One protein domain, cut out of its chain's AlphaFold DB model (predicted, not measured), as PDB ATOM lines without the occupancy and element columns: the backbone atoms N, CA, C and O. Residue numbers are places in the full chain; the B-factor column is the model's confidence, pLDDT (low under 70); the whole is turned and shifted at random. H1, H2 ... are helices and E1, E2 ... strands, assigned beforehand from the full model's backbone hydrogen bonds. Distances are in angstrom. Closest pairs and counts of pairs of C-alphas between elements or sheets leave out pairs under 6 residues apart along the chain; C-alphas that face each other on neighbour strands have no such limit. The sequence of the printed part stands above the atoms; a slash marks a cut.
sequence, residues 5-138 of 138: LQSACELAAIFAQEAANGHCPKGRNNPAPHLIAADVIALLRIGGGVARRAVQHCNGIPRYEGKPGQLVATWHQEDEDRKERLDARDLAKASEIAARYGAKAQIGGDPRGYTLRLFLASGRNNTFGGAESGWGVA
ATOM      1  N   LEU A   5     -10.145  -6.749 -29.257       81.56
ATOM      2  CA  LEU A   5     -10.186  -6.568 -27.808       81.56
ATOM      3  C   LEU A   5     -10.360  -7.902 -27.078       81.56
ATOM      4  O   LEU A   5      -9.674  -8.143 -26.093       81.56
ATOM      5  N   GLN A   6     -11.219  -8.785 -27.584       84.00
ATOM      6  CA  GLN A   6     -11.391 -10.119 -27.022       84.00
ATOM      7  C   GLN A   6     -10.101 -10.943 -27.134       84.00
ATOM      8  O   GLN A   6      -9.641 -11.463 -26.123       84.00
ATOM      9  N   SER A   7      -9.458 -10.970 -28.307       82.44
ATOM     10  CA  SER A   7      -8.174 -11.663 -28.488       82.44
ATOM     11  C   SER A   7      -7.070 -11.097 -27.582       82.44
ATOM     12  O   SER A   7      -6.243 -11.848 -27.067       82.44
ATOM     13  N   ALA A   8      -7.067  -9.777 -27.346       86.94
ATOM     14  CA  ALA A   8      -6.148  -9.131 -26.410       86.94
ATOM     15  C   ALA A   8      -6.396  -9.576 -24.962       86.94
ATOM     16  O   ALA A   8      -5.461  -9.958 -24.261       86.94
ATOM     17  N   CYS A   9      -7.651  -9.552 -24.511       88.62
ATOM     18  CA  CYS A   9      -8.020  -9.982 -23.165       88.62
ATOM     19  C   CYS A   9      -7.695 -11.463 -22.935       88.62
ATOM     20  O   CYS A   9      -7.144 -11.813 -21.893       88.62
ATOM     21  N   GLU A  10      -7.984 -12.322 -23.916       90.94
ATOM     22  CA  GLU A  10      -7.666 -13.750 -23.861       90.94
ATOM     23  C   GLU A  10      -6.155 -13.981 -23.754       90.94
ATOM     24  O   GLU A  10      -5.706 -14.701 -22.861       90.94
ATOM     25  N   LEU A  11      -5.351 -13.318 -24.593       91.44
ATOM     26  CA  LEU A  11      -3.895 -13.451 -24.535       91.44
ATOM     27  C   LEU A  11      -3.319 -12.921 -23.212       91.44
ATOM     28  O   LEU A  11      -2.425 -13.543 -22.638       91.44
ATOM     29  N   ALA A  12      -3.853 -11.815 -22.689       92.62
ATOM     30  CA  ALA A  12      -3.441 -11.277 -21.394       92.62
ATOM     31  C   ALA A  12      -3.759 -12.245 -20.244       92.62
ATOM     32  O   ALA A  12      -2.915 -12.464 -19.374       92.62
ATOM     33  N   ALA A  13      -4.941 -12.866 -20.261       92.50
ATOM     34  CA  ALA A  13      -5.320 -13.880 -19.280       92.50
ATOM     35  C   ALA A  13      -4.412 -15.117 -19.361       92.50
ATOM     36  O   ALA A  13      -3.994 -15.650 -18.334       92.50
ATOM     37  N   ILE A  14      -4.052 -15.545 -20.575       92.44
ATOM     38  CA  ILE A  14      -3.100 -16.639 -20.785       92.44
ATOM     39  C   ILE A  14      -1.738 -16.284 -20.190       92.44
ATOM     40  O   ILE A  14      -1.218 -17.056 -19.398       92.44
ATOM     41  N   PHE A  15      -1.185 -15.112 -20.499       92.12
ATOM     42  CA  PHE A  15       0.109 -14.679 -19.962       92.12
ATOM     43  C   PHE A  15       0.116 -14.564 -18.436       92.12
ATOM     44  O   PHE A  15       1.090 -14.962 -17.797       92.12
ATOM     45  N   ALA A  16      -0.974 -14.071 -17.844       91.38
ATOM     46  CA  ALA A  16      -1.135 -14.056 -16.394       91.38
ATOM     47  C   ALA A  16      -1.125 -15.478 -15.811       91.38
ATOM     48  O   ALA A  16      -0.484 -15.715 -14.787       91.38
ATOM     49  N   GLN A  17      -1.773 -16.434 -16.485       91.12
ATOM     50  CA  GLN A  17      -1.771 -17.836 -16.073       91.12
ATOM     51  C   GLN A  17      -0.391 -18.494 -16.228       91.12
ATOM     52  O   GLN A  17       0.038 -19.198 -15.319       91.12
ATOM     53  N   GLU A  18       0.318 -18.267 -17.340       89.56
ATOM     54  CA  GLU A  18       1.683 -18.783 -17.541       89.56
ATOM     55  C   GLU A  18       2.624 -18.282 -16.436       89.56
ATOM     56  O   GLU A  18       3.412 -19.051 -15.883       89.56
ATOM     57  N   ALA A  19       2.492 -17.005 -16.060       87.88
ATOM     58  CA  ALA A  19       3.241 -16.433 -14.951       87.88
ATOM     59  C   ALA A  19       2.867 -17.067 -13.605       87.88
ATOM     60  O   ALA A  19       3.747 -17.494 -12.860       87.88
ATOM     61  N   ALA A  20       1.571 -17.199 -13.311       87.25
ATOM     62  CA  ALA A  20       1.091 -17.825 -12.080       87.25
ATOM     63  C   ALA A  20       1.543 -19.290 -11.938       87.25
ATOM     64  O   ALA A  20       1.844 -19.733 -10.832       87.25
ATOM     65  N   ASN A  21       1.652 -20.018 -13.052       87.19
ATOM     66  CA  ASN A  21       2.122 -21.404 -13.092       87.19
ATOM     67  C   ASN A  21       3.649 -21.542 -12.941       87.19
ATOM     68  O   ASN A  21       4.168 -22.656 -12.955       87.19
ATOM     69  N   GLY A  22       4.389 -20.434 -12.820       83.94
ATOM     70  CA  GLY A  22       5.845 -20.460 -12.690       83.94
ATOM     71  C   GLY A  22       6.576 -20.815 -13.988       83.94
ATOM     72  O   GLY A  22       7.743 -21.197 -13.938       83.94
ATOM     73  N   HIS A  23       5.923 -20.679 -15.149       84.38
ATOM     74  CA  HIS A  23       6.575 -20.867 -16.450       84.38
ATOM     75  C   HIS A  23       7.460 -19.673 -16.845       84.38
ATOM     76  O   HIS A  23       8.244 -19.756 -17.791       84.38
ATOM     77  N   CYS A  24       7.382 -18.565 -16.103       80.00
ATOM     78  CA  CYS A  24       8.329 -17.464 -16.219       80.00
ATOM     79  C   CYS A  24       9.765 -17.911 -15.862       80.00
ATOM     80  O   CYS A  24       9.957 -18.746 -14.975       80.00
ATOM     81  N   PRO A  25      10.800 -17.324 -16.496       77.12
ATOM     82  CA  PRO A  25      12.191 -17.598 -16.147       77.12
ATOM     83  C   PRO A  25      12.455 -17.401 -14.645       77.12
ATOM     84  O   PRO A  25      12.049 -16.389 -14.066       77.12
ATOM     85  N   LYS A  26      13.158 -18.359 -14.022       68.75
ATOM     86  CA  LYS A  26      13.483 -18.339 -12.585       68.75
ATOM     87  C   LYS A  26      14.159 -17.019 -12.186       68.75
ATOM     88  O   LYS A  26      15.059 -16.548 -12.877       68.75
ATOM     89  N   GLY A  27      13.745 -16.451 -11.051       64.44
ATOM     90  CA  GLY A  27      14.312 -15.214 -10.494       64.44
ATOM     91  C   GLY A  27      13.615 -13.917 -10.923       64.44
ATOM     92  O   GLY A  27      14.094 -12.837 -10.585       64.44
ATOM     93  N   ARG A  28      12.486 -13.992 -11.640       65.69
ATOM     94  CA  ARG A  28      11.623 -12.835 -11.925       65.69
ATOM     95  C   ARG A  28      10.323 -12.918 -11.127       65.69
ATOM     96  O   ARG A  28       9.711 -13.977 -11.057       65.69
ATOM     97  N   ASN A  29       9.901 -11.790 -10.556       72.50
ATOM     98  CA  ASN A  29       8.559 -11.652  -9.988       72.50
ATOM     99  C   ASN A  29       7.507 -11.778 -11.096       72.50
ATOM    100  O   ASN A  29       7.769 -11.390 -12.239       72.50
ATOM    101  N   ASN A  30       6.310 -12.258 -10.744       76.12
ATOM    102  CA  ASN A  30       5.180 -12.258 -11.668       76.12
ATOM    103  C   ASN A  30       4.949 -10.830 -12.192       76.12
ATOM    104  O   ASN A  30       4.832  -9.901 -11.385       76.12
ATOM    105  N   PRO A  31       4.916 -10.626 -13.522       82.19
ATOM    106  CA  PRO A  31       4.737  -9.301 -14.090       82.19
ATOM    107  C   PRO A  31       3.398  -8.714 -13.645       82.19
ATOM    108  O   PRO A  31       2.371  -9.391 -13.640       82.19
ATOM    109  N   ALA A  32       3.413  -7.434 -13.277       87.38
ATOM    110  CA  ALA A  32       2.205  -6.730 -12.881       87.38
ATOM    111  C   ALA A  32       1.178  -6.705 -14.037       87.38
ATOM    112  O   ALA A  32       1.582  -6.595 -15.199       87.38
ATOM    113  N   PRO A  33      -0.142  -6.723 -13.759       88.31
ATOM    114  CA  PRO A  33      -1.173  -6.811 -14.799       88.31
ATOM    115  C   PRO A  33      -1.074  -5.750 -15.908       88.31
ATOM    116  O   PRO A  33      -1.305  -6.047 -17.078       88.31
ATOM    117  N   HIS A  34      -0.677  -4.519 -15.571       89.19
ATOM    118  CA  HIS A  34      -0.515  -3.441 -16.552       89.19
ATOM    119  C   HIS A  34       0.646  -3.689 -17.534       89.19
ATOM    120  O   HIS A  34       0.556  -3.288 -18.693       89.19
ATOM    121  N   LEU A  35       1.711  -4.378 -17.103       91.69
ATOM    122  CA  LEU A  35       2.821  -4.769 -17.978       91.69
ATOM    123  C   LEU A  35       2.386  -5.874 -18.939       91.69
ATOM    124  O   LEU A  35       2.706  -5.803 -20.120       91.69
ATOM    125  N   ILE A  36       1.594  -6.836 -18.452       93.06
ATOM    126  CA  ILE A  36       1.001  -7.886 -19.292       93.06
ATOM    127  C   ILE A  36       0.140  -7.263 -20.392       93.06
ATOM    128  O   ILE A  36       0.303  -7.592 -21.563       93.06
ATOM    129  N   ALA A  37      -0.731  -6.317 -20.037       92.62
ATOM    130  CA  ALA A  37      -1.559  -5.619 -21.015       92.62
ATOM    131  C   ALA A  37      -0.718  -4.860 -22.061       92.62
ATOM    132  O   ALA A  37      -0.998  -4.942 -23.257       92.62
ATOM    133  N   ALA A  38       0.333  -4.153 -21.630       94.19
ATOM    134  CA  ALA A  38       1.228  -3.429 -22.533       94.19
ATOM    135  C   ALA A  38       1.972  -4.367 -23.500       94.19
ATOM    136  O   ALA A  38       2.036  -4.091 -24.701       94.19
ATOM    137  N   ASP A  39       2.479  -5.490 -22.992       95.19
ATOM    138  CA  ASP A  39       3.176  -6.511 -23.775       95.19
ATOM    139  C   ASP A  39       2.240  -7.159 -24.809       95.19
ATOM    140  O   ASP A  39       2.600  -7.297 -25.981       95.19
ATOM    141  N   VAL A  40       0.995  -7.462 -24.429       94.75
ATOM    142  CA  VAL A  40      -0.028  -7.979 -25.352       94.75
ATOM    143  C   VAL A  40      -0.363  -6.978 -26.456       94.75
ATOM    144  O   VAL A  40      -0.419  -7.349 -27.630       94.75
ATOM    145  N   ILE A  41      -0.535  -5.697 -26.122       93.81
ATOM    146  CA  ILE A  41      -0.779  -4.646 -27.122       93.81
ATOM    147  C   ILE A  41       0.399  -4.547 -28.099       93.81
ATOM    148  O   ILE A  41       0.188  -4.378 -29.304       93.81
ATOM    149  N   ALA A  42       1.635  -4.661 -27.609       95.12
ATOM    150  CA  ALA A  42       2.820  -4.655 -28.459       95.12
ATOM    151  C   ALA A  42       2.835  -5.852 -29.425       95.12
ATOM    152  O   ALA A  42       3.074  -5.658 -30.619       95.12
ATOM    153  N   LEU A  43       2.508  -7.058 -28.952       94.88
ATOM    154  CA  LEU A  43       2.419  -8.257 -29.793       94.88
ATOM    155  C   LEU A  43       1.326  -8.144 -30.861       94.88
ATOM    156  O   LEU A  43       1.570  -8.493 -32.012       94.88
ATOM    157  N   LEU A  44       0.156  -7.594 -30.526       92.50
ATOM    158  CA  LEU A  44      -0.917  -7.356 -31.500       92.50
ATOM    159  C   LEU A  44      -0.507  -6.345 -32.577       92.50
ATOM    160  O   LEU A  44      -0.804  -6.525 -33.757       92.50
ATOM    161  N   ARG A  45       0.217  -5.284 -32.194       93.00
ATOM    162  CA  ARG A  45       0.766  -4.313 -33.156       93.00
ATOM    163  C   ARG A  45       1.789  -4.959 -34.086       93.00
ATOM    164  O   ARG A  45       1.776  -4.664 -35.279       93.00
ATOM    165  N   ILE A  46       2.640  -5.832 -33.547       94.56
ATOM    166  CA  ILE A  46       3.599  -6.609 -34.336       94.56
ATOM    167  C   ILE A  46       2.855  -7.528 -35.310       94.56
ATOM    168  O   ILE A  46       3.080  -7.414 -36.512       94.56
ATOM    169  N   GLY A  47       1.926  -8.361 -34.828       91.50
ATOM    170  CA  GLY A  47       1.141  -9.276 -35.665       91.50
ATOM    171  C   GLY A  47       0.418  -8.553 -36.804       91.50
ATOM    172  O   GLY A  47       0.554  -8.928 -37.965       91.50
ATOM    173  N   GLY A  48      -0.248  -7.432 -36.513       90.56
ATOM    174  CA  GLY A  48      -0.900  -6.621 -37.543       90.56
ATOM    175  C   GLY A  48       0.074  -5.983 -38.546       90.56
ATOM    176  O   GLY A  48      -0.258  -5.827 -39.724       90.56
ATOM    177  N   GLY A  49       1.281  -5.617 -38.105       92.62
ATOM    178  CA  GLY A  49       2.343  -5.106 -38.971       92.62
ATOM    179  C   GLY A  49       2.891  -6.172 -39.920       92.62
ATOM    180  O   GLY A  49       3.010  -5.914 -41.118       92.62
ATOM    181  N   VAL A  50       3.165  -7.367 -39.396       92.81
ATOM    182  CA  VAL A  50       3.619  -8.533 -40.168       92.81
ATOM    183  C   VAL A  50       2.550  -8.948 -41.179       92.81
ATOM    184  O   VAL A  50       2.856  -9.070 -42.363       92.81
ATOM    185  N   ALA A  51       1.288  -9.073 -40.756       90.88
ATOM    186  CA  ALA A  51       0.176  -9.417 -41.642       90.88
ATOM    187  C   ALA A  51       0.058  -8.439 -42.816       90.88
ATOM    188  O   ALA A  51      -0.056  -8.850 -43.968       90.88
ATOM    189  N   ARG A  52       0.165  -7.132 -42.544       91.69
ATOM    190  CA  ARG A  52       0.143  -6.108 -43.594       91.69
ATOM    191  C   ARG A  52       1.286  -6.287 -44.590       91.69
ATOM    192  O   ARG A  52       1.041  -6.209 -45.789       91.69
ATOM    193  N   ARG A  53       2.512  -6.521 -44.113       93.19
ATOM    194  CA  ARG A  53       3.673  -6.732 -44.990       93.19
ATOM    195  C   ARG A  53       3.540  -8.008 -45.813       93.19
ATOM    196  O   ARG A  53       3.853  -7.982 -46.993       93.19
ATOM    197  N   ALA A  54       3.022  -9.087 -45.233       90.69
ATOM    198  CA  ALA A  54       2.771 -10.329 -45.955       90.69
ATOM    199  C   ALA A  54       1.721 -10.142 -47.068       90.69
ATOM    200  O   ALA A  54       1.919 -10.603 -48.189       90.69
ATOM    201  N   VAL A  55       0.650  -9.382 -46.804       91.56
ATOM    202  CA  VAL A  55      -0.337  -9.008 -47.833       91.56
ATOM    203  C   VAL A  55       0.297  -8.159 -48.939       91.56
ATOM    204  O   VAL A  55       0.027  -8.401 -50.112       91.56
ATOM    205  N   GLN A  56       1.140  -7.184 -48.590       92.06
ATOM    206  CA  GLN A  56       1.845  -6.350 -49.573       92.06
ATOM    207  C   GLN A  56       2.839  -7.158 -50.412       92.06
ATOM    208  O   GLN A  56       2.917  -6.942 -51.611       92.06
ATOM    209  N   HIS A  57       3.538  -8.118 -49.810       90.94
ATOM    210  CA  HIS A  57       4.435  -9.024 -50.521       90.94
ATOM    211  C   HIS A  57       3.677  -9.874 -51.555       90.94
ATOM    212  O   HIS A  57       4.133 -10.043 -52.678       90.94
ATOM    213  N   CYS A  58       2.478 -10.365 -51.215       89.94
ATOM    214  CA  CYS A  58       1.655 -11.136 -52.152       89.94
ATOM    215  C   CYS A  58       1.001 -10.283 -53.251       89.94
ATOM    216  O   CYS A  58       0.859 -10.752 -54.377       89.94
ATOM    217  N   ASN A  59       0.554  -9.069 -52.921       91.00
ATOM    218  CA  ASN A  59      -0.278  -8.252 -53.814       91.00
ATOM    219  C   ASN A  59       0.477  -7.099 -54.492       91.00
ATOM    220  O   ASN A  59      -0.103  -6.412 -55.329       91.00
ATOM    221  N   GLY A  60       1.734  -6.856 -54.119       91.69
ATOM    222  CA  GLY A  60       2.486  -5.661 -54.483       91.69
ATOM    223  C   GLY A  60       2.065  -4.411 -53.699       91.69
ATOM    224  O   GLY A  60       1.060  -4.374 -52.979       91.69
ATOM    225  N   ILE A  61       2.854  -3.351 -53.853       92.81
ATOM    226  CA  ILE A  61       2.571  -2.008 -53.342       92.81
ATOM    227  C   ILE A  61       2.176  -1.128 -54.536       92.81
ATOM    228  O   ILE A  61       2.890  -1.127 -55.537       92.81
ATOM    229  N   PRO A  62       1.064  -0.371 -54.475       92.88
ATOM    230  CA  PRO A  62       0.686   0.522 -55.565       92.88
ATOM    231  C   PRO A  62       1.724   1.635 -55.771       92.88
ATOM    232  O   PRO A  62       1.986   2.418 -54.854       92.88
ATOM    233  N   ARG A  63       2.290   1.720 -56.977       91.19
ATOM    234  CA  ARG A  63       3.299   2.707 -57.390       91.19
ATOM    235  C   ARG A  63       2.951   3.283 -58.761       91.19
ATOM    236  O   ARG A  63       2.329   2.614 -59.583       91.19
ATOM    237  N   TYR A  64       3.331   4.536 -59.004       88.69
ATOM    238  CA  TYR A  64       3.212   5.141 -60.332       88.69
ATOM    239  C   TYR A  64       4.401   4.715 -61.188       88.69
ATOM    240  O   TYR A  64       5.476   5.303 -61.096       88.69
ATOM    241  N   GLU A  65       4.211   3.673 -61.990       85.06
ATOM    242  CA  GLU A  65       5.255   3.076 -62.821       85.06
ATOM    243  C   GLU A  65       4.726   2.806 -64.233       85.06
ATOM    244  O   GLU A  65       3.544   2.521 -64.442       85.06
ATOM    245  N   GLY A  66       5.613   2.906 -65.225       81.81
ATOM    246  CA  GLY A  66       5.252   2.782 -66.634       81.81
ATOM    247  C   GLY A  66       4.763   4.105 -67.224       81.81
ATOM    248  O   GLY A  66       5.528   5.061 -67.336       81.81
ATOM    249  N   LYS A  67       3.505   4.154 -67.673       84.00
ATOM    250  CA  LYS A  67       2.952   5.344 -68.336       84.00
ATOM    251  C   LYS A  67       2.590   6.436 -67.316       84.00
ATOM    252  O   LYS A  67       2.161   6.110 -66.208       84.00
ATOM    253  N   PRO A  68       2.673   7.730 -67.684       86.06
ATOM    254  CA  PRO A  68       2.199   8.816 -66.829       86.06
ATOM    255  C   PRO A  68       0.754   8.583 -66.363       86.06
ATOM    256  O   PRO A  68      -0.135   8.344 -67.178       86.06
ATOM    257  N   GLY A  69       0.531   8.637 -65.047       86.88
ATOM    258  CA  GLY A  69      -0.783   8.435 -64.427       86.88
ATOM    259  C   GLY A  69      -1.198   6.977 -64.197       86.88
ATOM    260  O   GLY A  69      -2.272   6.748 -63.646       86.88
ATOM    261  N   GLN A  70      -0.375   5.989 -64.565       88.94
ATOM    262  CA  GLN A  70      -0.685   4.577 -64.346       88.94
ATOM    263  C   GLN A  70      -0.212   4.107 -62.964       88.94
ATOM    264  O   GLN A  70       0.971   4.188 -62.651       88.94
ATOM    265  N   LEU A  71      -1.138   3.592 -62.151       89.94
ATOM    266  CA  LEU A  71      -0.836   2.949 -60.874       89.94
ATOM    267  C   LEU A  71      -0.728   1.434 -61.090       89.94
ATOM    268  O   LEU A  71      -1.686   0.803 -61.537       89.94
ATOM    269  N   VAL A  72       0.426   0.855 -60.776       90.88
ATOM    270  CA  VAL A  72       0.688  -0.585 -60.876       90.88
ATOM    271  C   VAL A  72       1.120  -1.087 -59.505       90.88
ATOM    272  O   VAL A  72       1.877  -0.419 -58.807       90.88
ATOM    273  N   ALA A  73       0.609  -2.243 -59.083       93.25
ATOM    274  CA  ALA A  73       1.074  -2.880 -57.860       93.25
ATOM    275  C   ALA A  73       2.364  -3.648 -58.159       93.25
ATOM    276  O   ALA A  73       2.342  -4.630 -58.899       93.25
ATOM    277  N   THR A  74       3.481  -3.182 -57.608       92.62
ATOM    278  CA  THR A  74       4.800  -3.790 -57.806       92.62
ATOM    279  C   THR A  74       5.474  -4.061 -56.467       92.62
ATOM    280  O   THR A  74       5.190  -3.417 -55.454       92.62
ATOM    281  N   TRP A  75       6.323  -5.083 -56.448       93.06
ATOM    282  CA  TRP A  75       7.139  -5.460 -55.301       93.06
ATOM    283  C   TRP A  75       8.582  -5.535 -55.776       93.06
ATOM    284  O   TRP A  75       8.908  -6.366 -56.624       93.06
ATOM    285  N   HIS A  76       9.414  -4.624 -55.283       93.88
ATOM    286  CA  HIS A  76      10.811  -4.517 -55.702       93.88
ATOM    287  C   HIS A  76      11.745  -5.128 -54.662       93.88
ATOM    288  O   HIS A  76      11.358  -5.339 -53.515       93.88
ATOM    289  N   GLN A  77      13.010  -5.344 -55.031       94.12
ATOM    290  CA  GLN A  77      14.019  -5.857 -54.096       94.12
ATOM    291  C   GLN A  77      14.143  -4.987 -52.832       94.12
ATOM    292  O   GLN A  77      14.260  -5.509 -51.733       94.12
ATOM    293  N   GLU A  78      14.020  -3.662 -52.958       94.25
ATOM    294  CA  GLU A  78      14.032  -2.747 -51.807       94.25
ATOM    295  C   GLU A  78      12.876  -3.000 -50.820       94.25
ATOM    296  O   GLU A  78      13.016  -2.768 -49.614       94.25
ATOM    297  N   ASP A  79      11.721  -3.460 -51.318       94.38
ATOM    298  CA  ASP A  79      10.583  -3.838 -50.482       94.38
ATOM    299  C   ASP A  79      10.856  -5.146 -49.745       94.38
ATOM    300  O   ASP A  79      10.525  -5.245 -48.557       94.38
ATOM    301  N   GLU A  80      11.517  -6.101 -50.408       94.75
ATOM    302  CA  GLU A  80      11.985  -7.341 -49.786       94.75
ATOM    303  C   GLU A  80      12.976  -7.042 -48.660       94.75
ATOM    304  O   GLU A  80      12.722  -7.392 -47.507       94.75
ATOM    305  N   ASP A  81      14.027  -6.269 -48.941       95.50
ATOM    306  CA  ASP A  81      15.053  -5.902 -47.961       95.50
ATOM    307  C   ASP A  81      14.433  -5.159 -46.762       95.50
ATOM    308  O   ASP A  81      14.774  -5.370 -45.587       95.50
ATOM    309  N   ARG A  82      13.469  -4.267 -47.033       94.56
ATOM    310  CA  ARG A  82      12.729  -3.561 -45.986       94.56
ATOM    311  C   ARG A  82      11.883  -4.522 -45.162       94.56
ATOM    312  O   ARG A  82      11.840  -4.360 -43.937       94.56
ATOM    313  N   LYS A  83      11.180  -5.455 -45.805       94.06
ATOM    314  CA  LYS A  83      10.346  -6.457 -45.143       94.06
ATOM    315  C   LYS A  83      11.203  -7.337 -44.242       94.06
ATOM    316  O   LYS A  83      10.898  -7.404 -43.054       94.06
ATOM    317  N   GLU A  84      12.289  -7.912 -44.747       95.00
ATOM    318  CA  GLU A  84      13.206  -8.754 -43.973       95.00
ATOM    319  C   GLU A  84      13.745  -8.032 -42.735       95.00
ATOM    320  O   GLU A  84      13.665  -8.547 -41.618       95.00
ATOM    321  N   ARG A  85      14.211  -6.786 -42.896       96.75
ATOM    322  CA  ARG A  85      14.705  -5.973 -41.773       96.75
ATOM    323  C   ARG A  85      13.631  -5.723 -40.713       96.75
ATOM    324  O   ARG A  85      13.920  -5.758 -39.515       96.75
ATOM    325  N   LEU A  86      12.403  -5.412 -41.132       95.94
ATOM    326  CA  LEU A  86      11.293  -5.166 -40.209       95.94
ATOM    327  C   LEU A  86      10.830  -6.455 -39.527       95.94
ATOM    328  O   LEU A  86      10.592  -6.430 -38.323       95.94
ATOM    329  N   ASP A  87      10.747  -7.560 -40.263       95.19
ATOM    330  CA  ASP A  87      10.386  -8.875 -39.734       95.19
ATOM    331  C   ASP A  87      11.423  -9.343 -38.705       95.19
ATOM    332  O   ASP A  87      11.045  -9.760 -37.614       95.19
ATOM    333  N   ALA A  88      12.722  -9.179 -38.972       96.25
ATOM    334  CA  ALA A  88      13.783  -9.511 -38.018       96.25
ATOM    335  C   ALA A  88      13.690  -8.681 -36.726       96.25
ATOM    336  O   ALA A  88      13.761  -9.223 -35.619       96.25
ATOM    337  N   ARG A  89      13.478  -7.363 -36.848       96.94
ATOM    338  CA  ARG A  89      13.293  -6.467 -35.694       96.94
ATOM    339  C   ARG A  89      12.060  -6.851 -34.877       96.94
ATOM    340  O   ARG A  89      12.116  -6.909 -33.647       96.94
ATOM    341  N   ASP A  90      10.944  -7.078 -35.557       97.00
ATOM    342  CA  ASP A  90       9.671  -7.399 -34.925       97.00
ATOM    343  C   ASP A  90       9.723  -8.797 -34.275       97.00
ATOM    344  O   ASP A  90       9.220  -8.962 -33.162       97.00
ATOM    345  N   LEU A  91      10.412  -9.772 -34.886       97.06
ATOM    346  CA  LEU A  91      10.667 -11.093 -34.302       97.06
ATOM    347  C   LEU A  91      11.520 -10.986 -33.040       97.06
ATOM    348  O   LEU A  91      11.182 -11.603 -32.031       97.06
ATOM    349  N   ALA A  92      12.597 -10.197 -33.067       97.50
ATOM    350  CA  ALA A  92      13.438  -9.976 -31.894       97.50
ATOM    351  C   ALA A  92      12.616  -9.396 -30.734       97.50
ATOM    352  O   ALA A  92      12.690  -9.895 -29.609       97.50
ATOM    353  N   LYS A  93      11.758  -8.404 -31.016       97.06
ATOM    354  CA  LYS A  93      10.898  -7.806 -29.990       97.06
ATOM    355  C   LYS A  93       9.829  -8.768 -29.476       97.06
ATOM    356  O   LYS A  93       9.616  -8.851 -28.268       97.06
ATOM    357  N   ALA A  94       9.171  -9.506 -30.368       96.62
ATOM    358  CA  ALA A  94       8.179 -10.506 -29.990       96.62
ATOM    359  C   ALA A  94       8.807 -11.625 -29.150       96.62
ATOM    360  O   ALA A  94       8.212 -12.054 -28.166       96.62
ATOM    361  N   SER A  95      10.026 -12.046 -29.492       96.44
ATOM    362  CA  SER A  95      10.786 -13.061 -28.755       96.44
ATOM    363  C   SER A  95      11.181 -12.573 -27.366       96.44
ATOM    364  O   SER A  95      11.036 -13.314 -26.398       96.44
ATOM    365  N   GLU A  96      11.616 -11.314 -27.240       95.50
ATOM    366  CA  GLU A  96      11.907 -10.688 -25.945       95.50
ATOM    367  C   GLU A  96      10.672 -10.688 -25.033       95.50
ATOM    368  O   GLU A  96      10.778 -11.037 -23.858       95.50
ATOM    369  N   ILE A  97       9.502 -10.322 -25.571       94.94
ATOM    370  CA  ILE A  97       8.240 -10.322 -24.824       94.94
ATOM    371  C   ILE A  97       7.833 -11.754 -24.464       94.94
ATOM    372  O   ILE A  97       7.601 -12.043 -23.293       94.94
ATOM    373  N   ALA A  98       7.789 -12.665 -25.439       93.62
ATOM    374  CA  ALA A  98       7.373 -14.051 -25.240       93.62
ATOM    375  C   ALA A  98       8.233 -14.762 -24.184       93.62
ATOM    376  O   ALA A  98       7.701 -15.436 -23.301       93.62
ATOM    377  N   ALA A  99       9.549 -14.527 -24.197       92.94
ATOM    378  CA  ALA A  99      10.478 -15.109 -23.235       92.94
ATOM    379  C   ALA A  99      10.177 -14.706 -21.782       92.94
ATOM    380  O   ALA A  99      10.472 -15.472 -20.862       92.94
ATOM    381  N   ARG A 100       9.557 -13.540 -21.539       91.56
ATOM    382  CA  ARG A 100       9.130 -13.135 -20.185       91.56
ATOM    383  C   ARG A 100       8.079 -14.082 -19.612       91.56
ATOM    384  O   ARG A 100       8.045 -14.250 -18.398       91.56
ATOM    385  N   TYR A 101       7.292 -14.718 -20.473       91.12
ATOM    386  CA  TYR A 101       6.192 -15.620 -20.127       91.12
ATOM    387  C   TYR A 101       6.524 -17.094 -20.402       91.12
ATOM    388  O   TYR A 101       5.623 -17.922 -20.466       91.12
ATOM    389  N   GLY A 102       7.804 -17.426 -20.614       89.69
ATOM    390  CA  GLY A 102       8.222 -18.795 -20.937       89.69
ATOM    391  C   GLY A 102       7.787 -19.271 -22.326       89.69
ATOM    392  O   GLY A 102       7.825 -20.467 -22.603       89.69
ATOM    393  N   ALA A 103       7.372 -18.352 -23.199       92.44
ATOM    394  CA  ALA A 103       6.927 -18.655 -24.549       92.44
ATOM    395  C   ALA A 103       8.026 -18.385 -25.589       92.44
ATOM    396  O   ALA A 103       8.962 -17.618 -25.354       92.44
ATOM    397  N   LYS A 104       7.890 -18.987 -26.773       93.75
ATOM    398  CA  LYS A 104       8.698 -18.650 -27.960       93.75
ATOM    399  C   LYS A 104       7.833 -17.943 -28.993       93.75
ATOM    400  O   LYS A 104       6.663 -18.281 -29.129       93.75
ATOM    401  N   ALA A 105       8.402 -16.996 -29.730       94.44
ATOM    402  CA  ALA A 105       7.716 -16.322 -30.827       94.44
ATOM    403  C   ALA A 105       8.240 -16.817 -32.177       94.44
ATOM    404  O   ALA A 105       9.433 -17.071 -32.330       94.44
ATOM    405  N   GLN A 106       7.352 -16.909 -33.163       93.50
ATOM    406  CA  GLN A 106       7.701 -17.159 -34.556       93.50
ATOM    407  C   GLN A 106       6.865 -16.262 -35.460       93.50
ATOM    408  O   GLN A 106       5.654 -16.139 -35.279       93.50
ATOM    409  N   ILE A 107       7.520 -15.661 -36.449       91.69
ATOM    410  CA  ILE A 107       6.855 -14.981 -37.556       91.69
ATOM    411  C   ILE A 107       6.708 -15.971 -38.713       91.69
ATOM    412  O   ILE A 107       7.646 -16.698 -39.036       91.69
ATOM    413  N   GLY A 108       5.525 -16.000 -39.320       83.25
ATOM    414  CA  GLY A 108       5.188 -16.869 -40.442       83.25
ATOM    415  C   GLY A 108       3.744 -17.363 -40.377       83.25
ATOM    416  O   GLY A 108       3.058 -17.182 -39.373       83.25
ATOM    417  N   GLY A 109       3.291 -17.998 -41.456       76.75
ATOM    418  CA  GLY A 109       1.924 -18.500 -41.606       76.75
ATOM    419  C   GLY A 109       1.169 -17.840 -42.759       76.75
ATOM    420  O   GLY A 109       1.723 -17.025 -43.496       76.75
ATOM    421  N   ASP A 110      -0.102 -18.211 -42.916       75.12
ATOM    422  CA  ASP A 110      -0.983 -17.626 -43.928       75.12
ATOM    423  C   ASP A 110      -1.282 -16.149 -43.582       75.12
ATOM    424  O   ASP A 110      -1.766 -15.881 -42.475       75.12
ATOM    425  N   PRO A 111      -1.051 -15.181 -44.493       72.19
ATOM    426  CA  PRO A 111      -1.435 -13.778 -44.303       72.19
ATOM    427  C   PRO A 111      -2.934 -13.550 -44.050       72.19
ATOM    428  O   PRO A 111      -3.310 -12.498 -43.535       72.19
ATOM    429  N   ARG A 112      -3.796 -14.510 -44.407       69.88
ATOM    430  CA  ARG A 112      -5.241 -14.517 -44.111       69.88
ATOM    431  C   ARG A 112      -5.557 -15.036 -42.704       69.88
ATOM    432  O   ARG A 112      -6.683 -14.870 -42.240       69.88
ATOM    433  N   GLY A 113      -4.587 -15.680 -42.056       78.38
ATOM    434  CA  GLY A 113      -4.670 -16.235 -40.710       78.38
ATOM    435  C   GLY A 113      -3.765 -15.494 -39.724       78.38
ATOM    436  O   GLY A 113      -3.746 -14.265 -39.667       78.38
ATOM    437  N   TYR A 114      -3.024 -16.250 -38.913       82.69
ATOM    438  CA  TYR A 114      -2.116 -15.705 -37.905       82.69
ATOM    439  C   TYR A 114      -0.681 -15.675 -38.426       82.69
ATOM    440  O   TYR A 114      -0.111 -16.726 -38.725       82.69
ATOM    441  N   THR A 115      -0.097 -14.479 -38.486       87.12
ATOM    442  CA  THR A 115       1.268 -14.255 -38.999       87.12
ATOM    443  C   THR A 115       2.328 -14.138 -37.907       87.12
ATOM    444  O   THR A 115       3.524 -14.219 -38.188       87.12
ATOM    445  N   LEU A 116       1.898 -13.982 -36.654       90.38
ATOM    446  CA  LEU A 116       2.720 -14.128 -35.461       90.38
ATOM    447  C   LEU A 116       2.148 -15.279 -34.627       90.38
ATOM    448  O   LEU A 116       0.947 -15.323 -34.360       90.38
ATOM    449  N   ARG A 117       3.009 -16.204 -34.203       91.50
ATOM    450  CA  ARG A 117       2.646 -17.371 -33.391       91.50
ATOM    451  C   ARG A 117       3.463 -17.395 -32.106       91.50
ATOM    452  O   ARG A 117       4.658 -17.092 -32.117       91.50
ATOM    453  N   LEU A 118       2.814 -17.767 -31.008       92.69
ATOM    454  CA  LEU A 118       3.418 -17.925 -29.690       92.69
ATOM    455  C   LEU A 118       3.334 -19.387 -29.252       92.69
ATOM    456  O   LEU A 118       2.250 -19.948 -29.129       92.69
ATOM    457  N   PHE A 119       4.471 -20.002 -28.971       91.94
ATOM    458  CA  PHE A 119       4.550 -21.353 -28.429       91.94
ATOM    459  C   PHE A 119       4.593 -21.254 -26.911       91.94
ATOM    460  O   PHE A 119       5.639 -20.949 -26.337       91.94
ATOM    461  N   LEU A 120       3.433 -21.438 -26.285       91.44
ATOM    462  CA  LEU A 120       3.240 -21.328 -24.842       91.44
ATOM    463  C   LEU A 120       3.736 -22.589 -24.130       91.44
ATOM    464  O   LEU A 120       3.574 -23.696 -24.646       91.44
ATOM    465  N   ALA A 121       4.270 -22.439 -22.917       89.06
ATOM    466  CA  ALA A 121       4.714 -23.571 -22.102       89.06
ATOM    467  C   ALA A 121       3.560 -24.529 -21.750       89.06
ATOM    468  O   ALA A 121       3.757 -25.740 -21.709       89.06
ATOM    469  N   SER A 122       2.339 -24.008 -21.582       87.50
ATOM    470  CA  SER A 122       1.132 -24.824 -21.385       87.50
ATOM    471  C   SER A 122       0.708 -25.667 -22.595       87.50
ATOM    472  O   SER A 122      -0.202 -26.484 -22.466       87.50
ATOM    473  N   GLY A 123       1.291 -25.448 -23.779       86.56
ATOM    474  CA  GLY A 123       0.881 -26.113 -25.020       86.56
ATOM    475  C   GLY A 123      -0.452 -25.624 -25.603       86.56
ATOM    476  O   GLY A 123      -0.898 -26.153 -26.623       86.56
ATOM    477  N   ARG A 124      -1.088 -24.607 -24.995       87.44
ATOM    478  CA  ARG A 124      -2.303 -23.975 -25.530       87.44
ATOM    479  C   ARG A 124      -2.062 -23.463 -26.951       87.44
ATOM    480  O   ARG A 124      -1.034 -22.855 -27.243       87.44
ATOM    481  N   ASN A 125      -3.043 -23.677 -27.819       87.44
ATOM    482  CA  ASN A 125      -3.031 -23.227 -29.205       87.44
ATOM    483  C   ASN A 125      -4.441 -22.803 -29.640       87.44
ATOM    484  O   ASN A 125      -5.433 -23.183 -29.018       87.44
ATOM    485  N   ASN A 126      -4.514 -21.969 -30.674       85.06
ATOM    486  CA  ASN A 126      -5.770 -21.525 -31.296       85.06
ATOM    487  C   ASN A 126      -5.666 -21.474 -32.838       85.06
ATOM    488  O   ASN A 126      -6.502 -20.862 -33.507       85.06
ATOM    489  N   THR A 127      -4.617 -22.080 -33.397       74.44
ATOM    490  CA  THR A 127      -4.349 -22.185 -34.833       74.44
ATOM    491  C   THR A 127      -4.855 -23.528 -35.373       74.44
ATOM    492  O   THR A 127      -4.863 -24.535 -34.668       74.44
ATOM    493  N   PHE A 128      -5.298 -23.553 -36.634       60.84
ATOM    494  CA  PHE A 128      -5.698 -24.783 -37.328       60.84
ATOM    495  C   PHE A 128      -4.523 -25.316 -38.155       60.84
ATOM    496  O   PHE A 128      -4.102 -24.640 -39.085       60.84
ATOM    497  N   GLY A 129      -4.032 -26.521 -37.845       48.22
ATOM    498  CA  GLY A 129      -2.984 -27.204 -38.619       48.22
ATOM    499  C   GLY A 129      -2.002 -27.976 -37.732       48.22
ATOM    500  O   GLY A 129      -1.438 -27.415 -36.804       48.22
ATOM    501  N   GLY A 130      -1.787 -29.269 -38.013       55.38
ATOM    502  CA  GLY A 130      -0.999 -30.198 -37.182       55.38
ATOM    503  C   GLY A 130       0.370 -29.675 -36.716       55.38
ATOM    504  O   GLY A 130       0.520 -29.300 -35.558       55.38
ATOM    505  N   ALA A 131       1.380 -29.633 -37.593       46.38
ATOM    506  CA  ALA A 131       2.740 -29.166 -37.265       46.38
ATOM    507  C   ALA A 131       2.844 -27.642 -36.989       46.38
ATOM    508  O   ALA A 131       3.941 -27.108 -36.852       46.38
ATOM    509  N   GLU A 132       1.708 -26.942 -36.906       58.12
ATOM    510  CA  GLU A 132       1.581 -25.495 -36.714       58.12
ATOM    511  C   GLU A 132       1.080 -25.142 -35.306       58.12
ATOM    512  O   GLU A 132       0.272 -24.225 -35.122       58.12
ATOM    513  N   SER A 133       1.532 -25.892 -34.301       72.75
ATOM    514  CA  SER A 133       1.139 -25.688 -32.909       72.75
ATOM    515  C   SER A 133       1.506 -24.277 -32.443       72.75
ATOM    516  O   SER A 133       2.630 -23.828 -32.609       72.75
ATOM    517  N   GLY A 134       0.559 -23.534 -31.874       81.50
ATOM    518  CA  GLY A 134       0.845 -22.219 -31.307       81.50
ATOM    519  C   GLY A 134      -0.396 -21.368 -31.084       81.50
ATOM    520  O   GLY A 134      -1.470 -21.613 -31.629       81.50
ATOM    521  N   TRP A 135      -0.251 -20.345 -30.255       87.62
ATOM    522  CA  TRP A 135      -1.240 -19.294 -30.107       87.62
ATOM    523  C   TRP A 135      -0.980 -18.203 -31.145       87.62
ATOM    524  O   TRP A 135       0.011 -17.476 -31.082       87.62
ATOM    525  N   GLY A 136      -1.855 -18.119 -32.135       85.56
ATOM    526  CA  GLY A 136      -1.851 -17.119 -33.183       85.56
ATOM    527  C   GLY A 136      -2.258 -15.730 -32.693       85.56
ATOM    528  O   GLY A 136      -3.182 -15.568 -31.892       85.56
ATOM    529  N   VAL A 137      -1.559 -14.721 -33.209       83.25
ATOM    530  CA  VAL A 137      -1.752 -13.295 -32.926       83.25
ATOM    531  C   VAL A 137      -1.945 -12.556 -34.257       83.25
ATOM    532  O   VAL A 137      -1.100 -12.663 -35.150       83.25
ATOM    533  N   ALA A 138      -3.060 -11.827 -34.397       71.75
ATOM    534  CA  ALA A 138      -3.433 -11.046 -35.586       71.75
ATOM    535  C   ALA A 138      -4.170  -9.743 -35.216       71.75
ATOM    536  O   ALA A 138      -4.917  -9.747 -34.211       71.75
TER     537      ALA A 138
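This is residues 5 to 138 of the 138 residues of an uncharacterized protein of Microvirga brassicacearum (UniProt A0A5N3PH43). Two long helices, H2 and H3, run side by side in opposite directions as a rod, with the small hairpin of E1 and E2 at one end. Away from that hairpin a small antiparallel sheet, ordered E3 E4 E5, packs on both helices, and H1 packs at a slant on residues 33 to 44 of H2. The printed part has 134 residues, with three helices and five strands in the order H1 H2 E1 E2 H3 E3 E4 E5, class mixed. It is loose, radius of gyration of the C-alphas 17.5 A, spanning 61 by 28 by 25 A.

Start at H1, residues 5 to 20; it touches H2, residues 33 to 59, opposite ways at a steep tilt of 53 degrees, the closest C-alphas being Ala 12 and Ile 36, 6.0 A apart. In the hairpin of E1, residues 61 to 64, and E2, residues 71 to 74, find N 63 and O 72 within hydrogen-bond range at 2.8 A. H3, residues 77 to 100, touches H2, opposite ways at a shallow tilt of 23 degrees; their closest C-alphas, Ile 46 and Asp 90, are 6.2 A apart. E3, residues 104 to 107, E4, residues 116 to 119, and E5, residues 135 to 137, form a meander, each strand the antiparallel neighbour of the one before; N 106 and O 117 at 2.9 A and N 118 and O 135 at 2.8 A are within hydrogen-bond range. H2 and H3 are on the same face of this sheet, at heights over the sheet of 7.3 A and 4.7 A; with H3 it makes two layers, a helix on one face. Each O i to N i+4 pair is within range in H1 and H2, and 19 of 20 in H3.

Find C-alpha 5 at (-10.186, -6.568, -27.808); H1 runs 22.4 A from there. H2 runs 39.1 A and H3 35.0 A. E5 ends at C-alpha 137, (-1.752, -13.295, -32.926).

The C-alphas farthest apart, Gly 27 and Pro 68, are 62.4 A apart. The printed part has no cut; residues 21 to 32 and 120 to 134 are long links. Look for pLDDT under 70 at residues 26 to 28, 112 and 128 to 132.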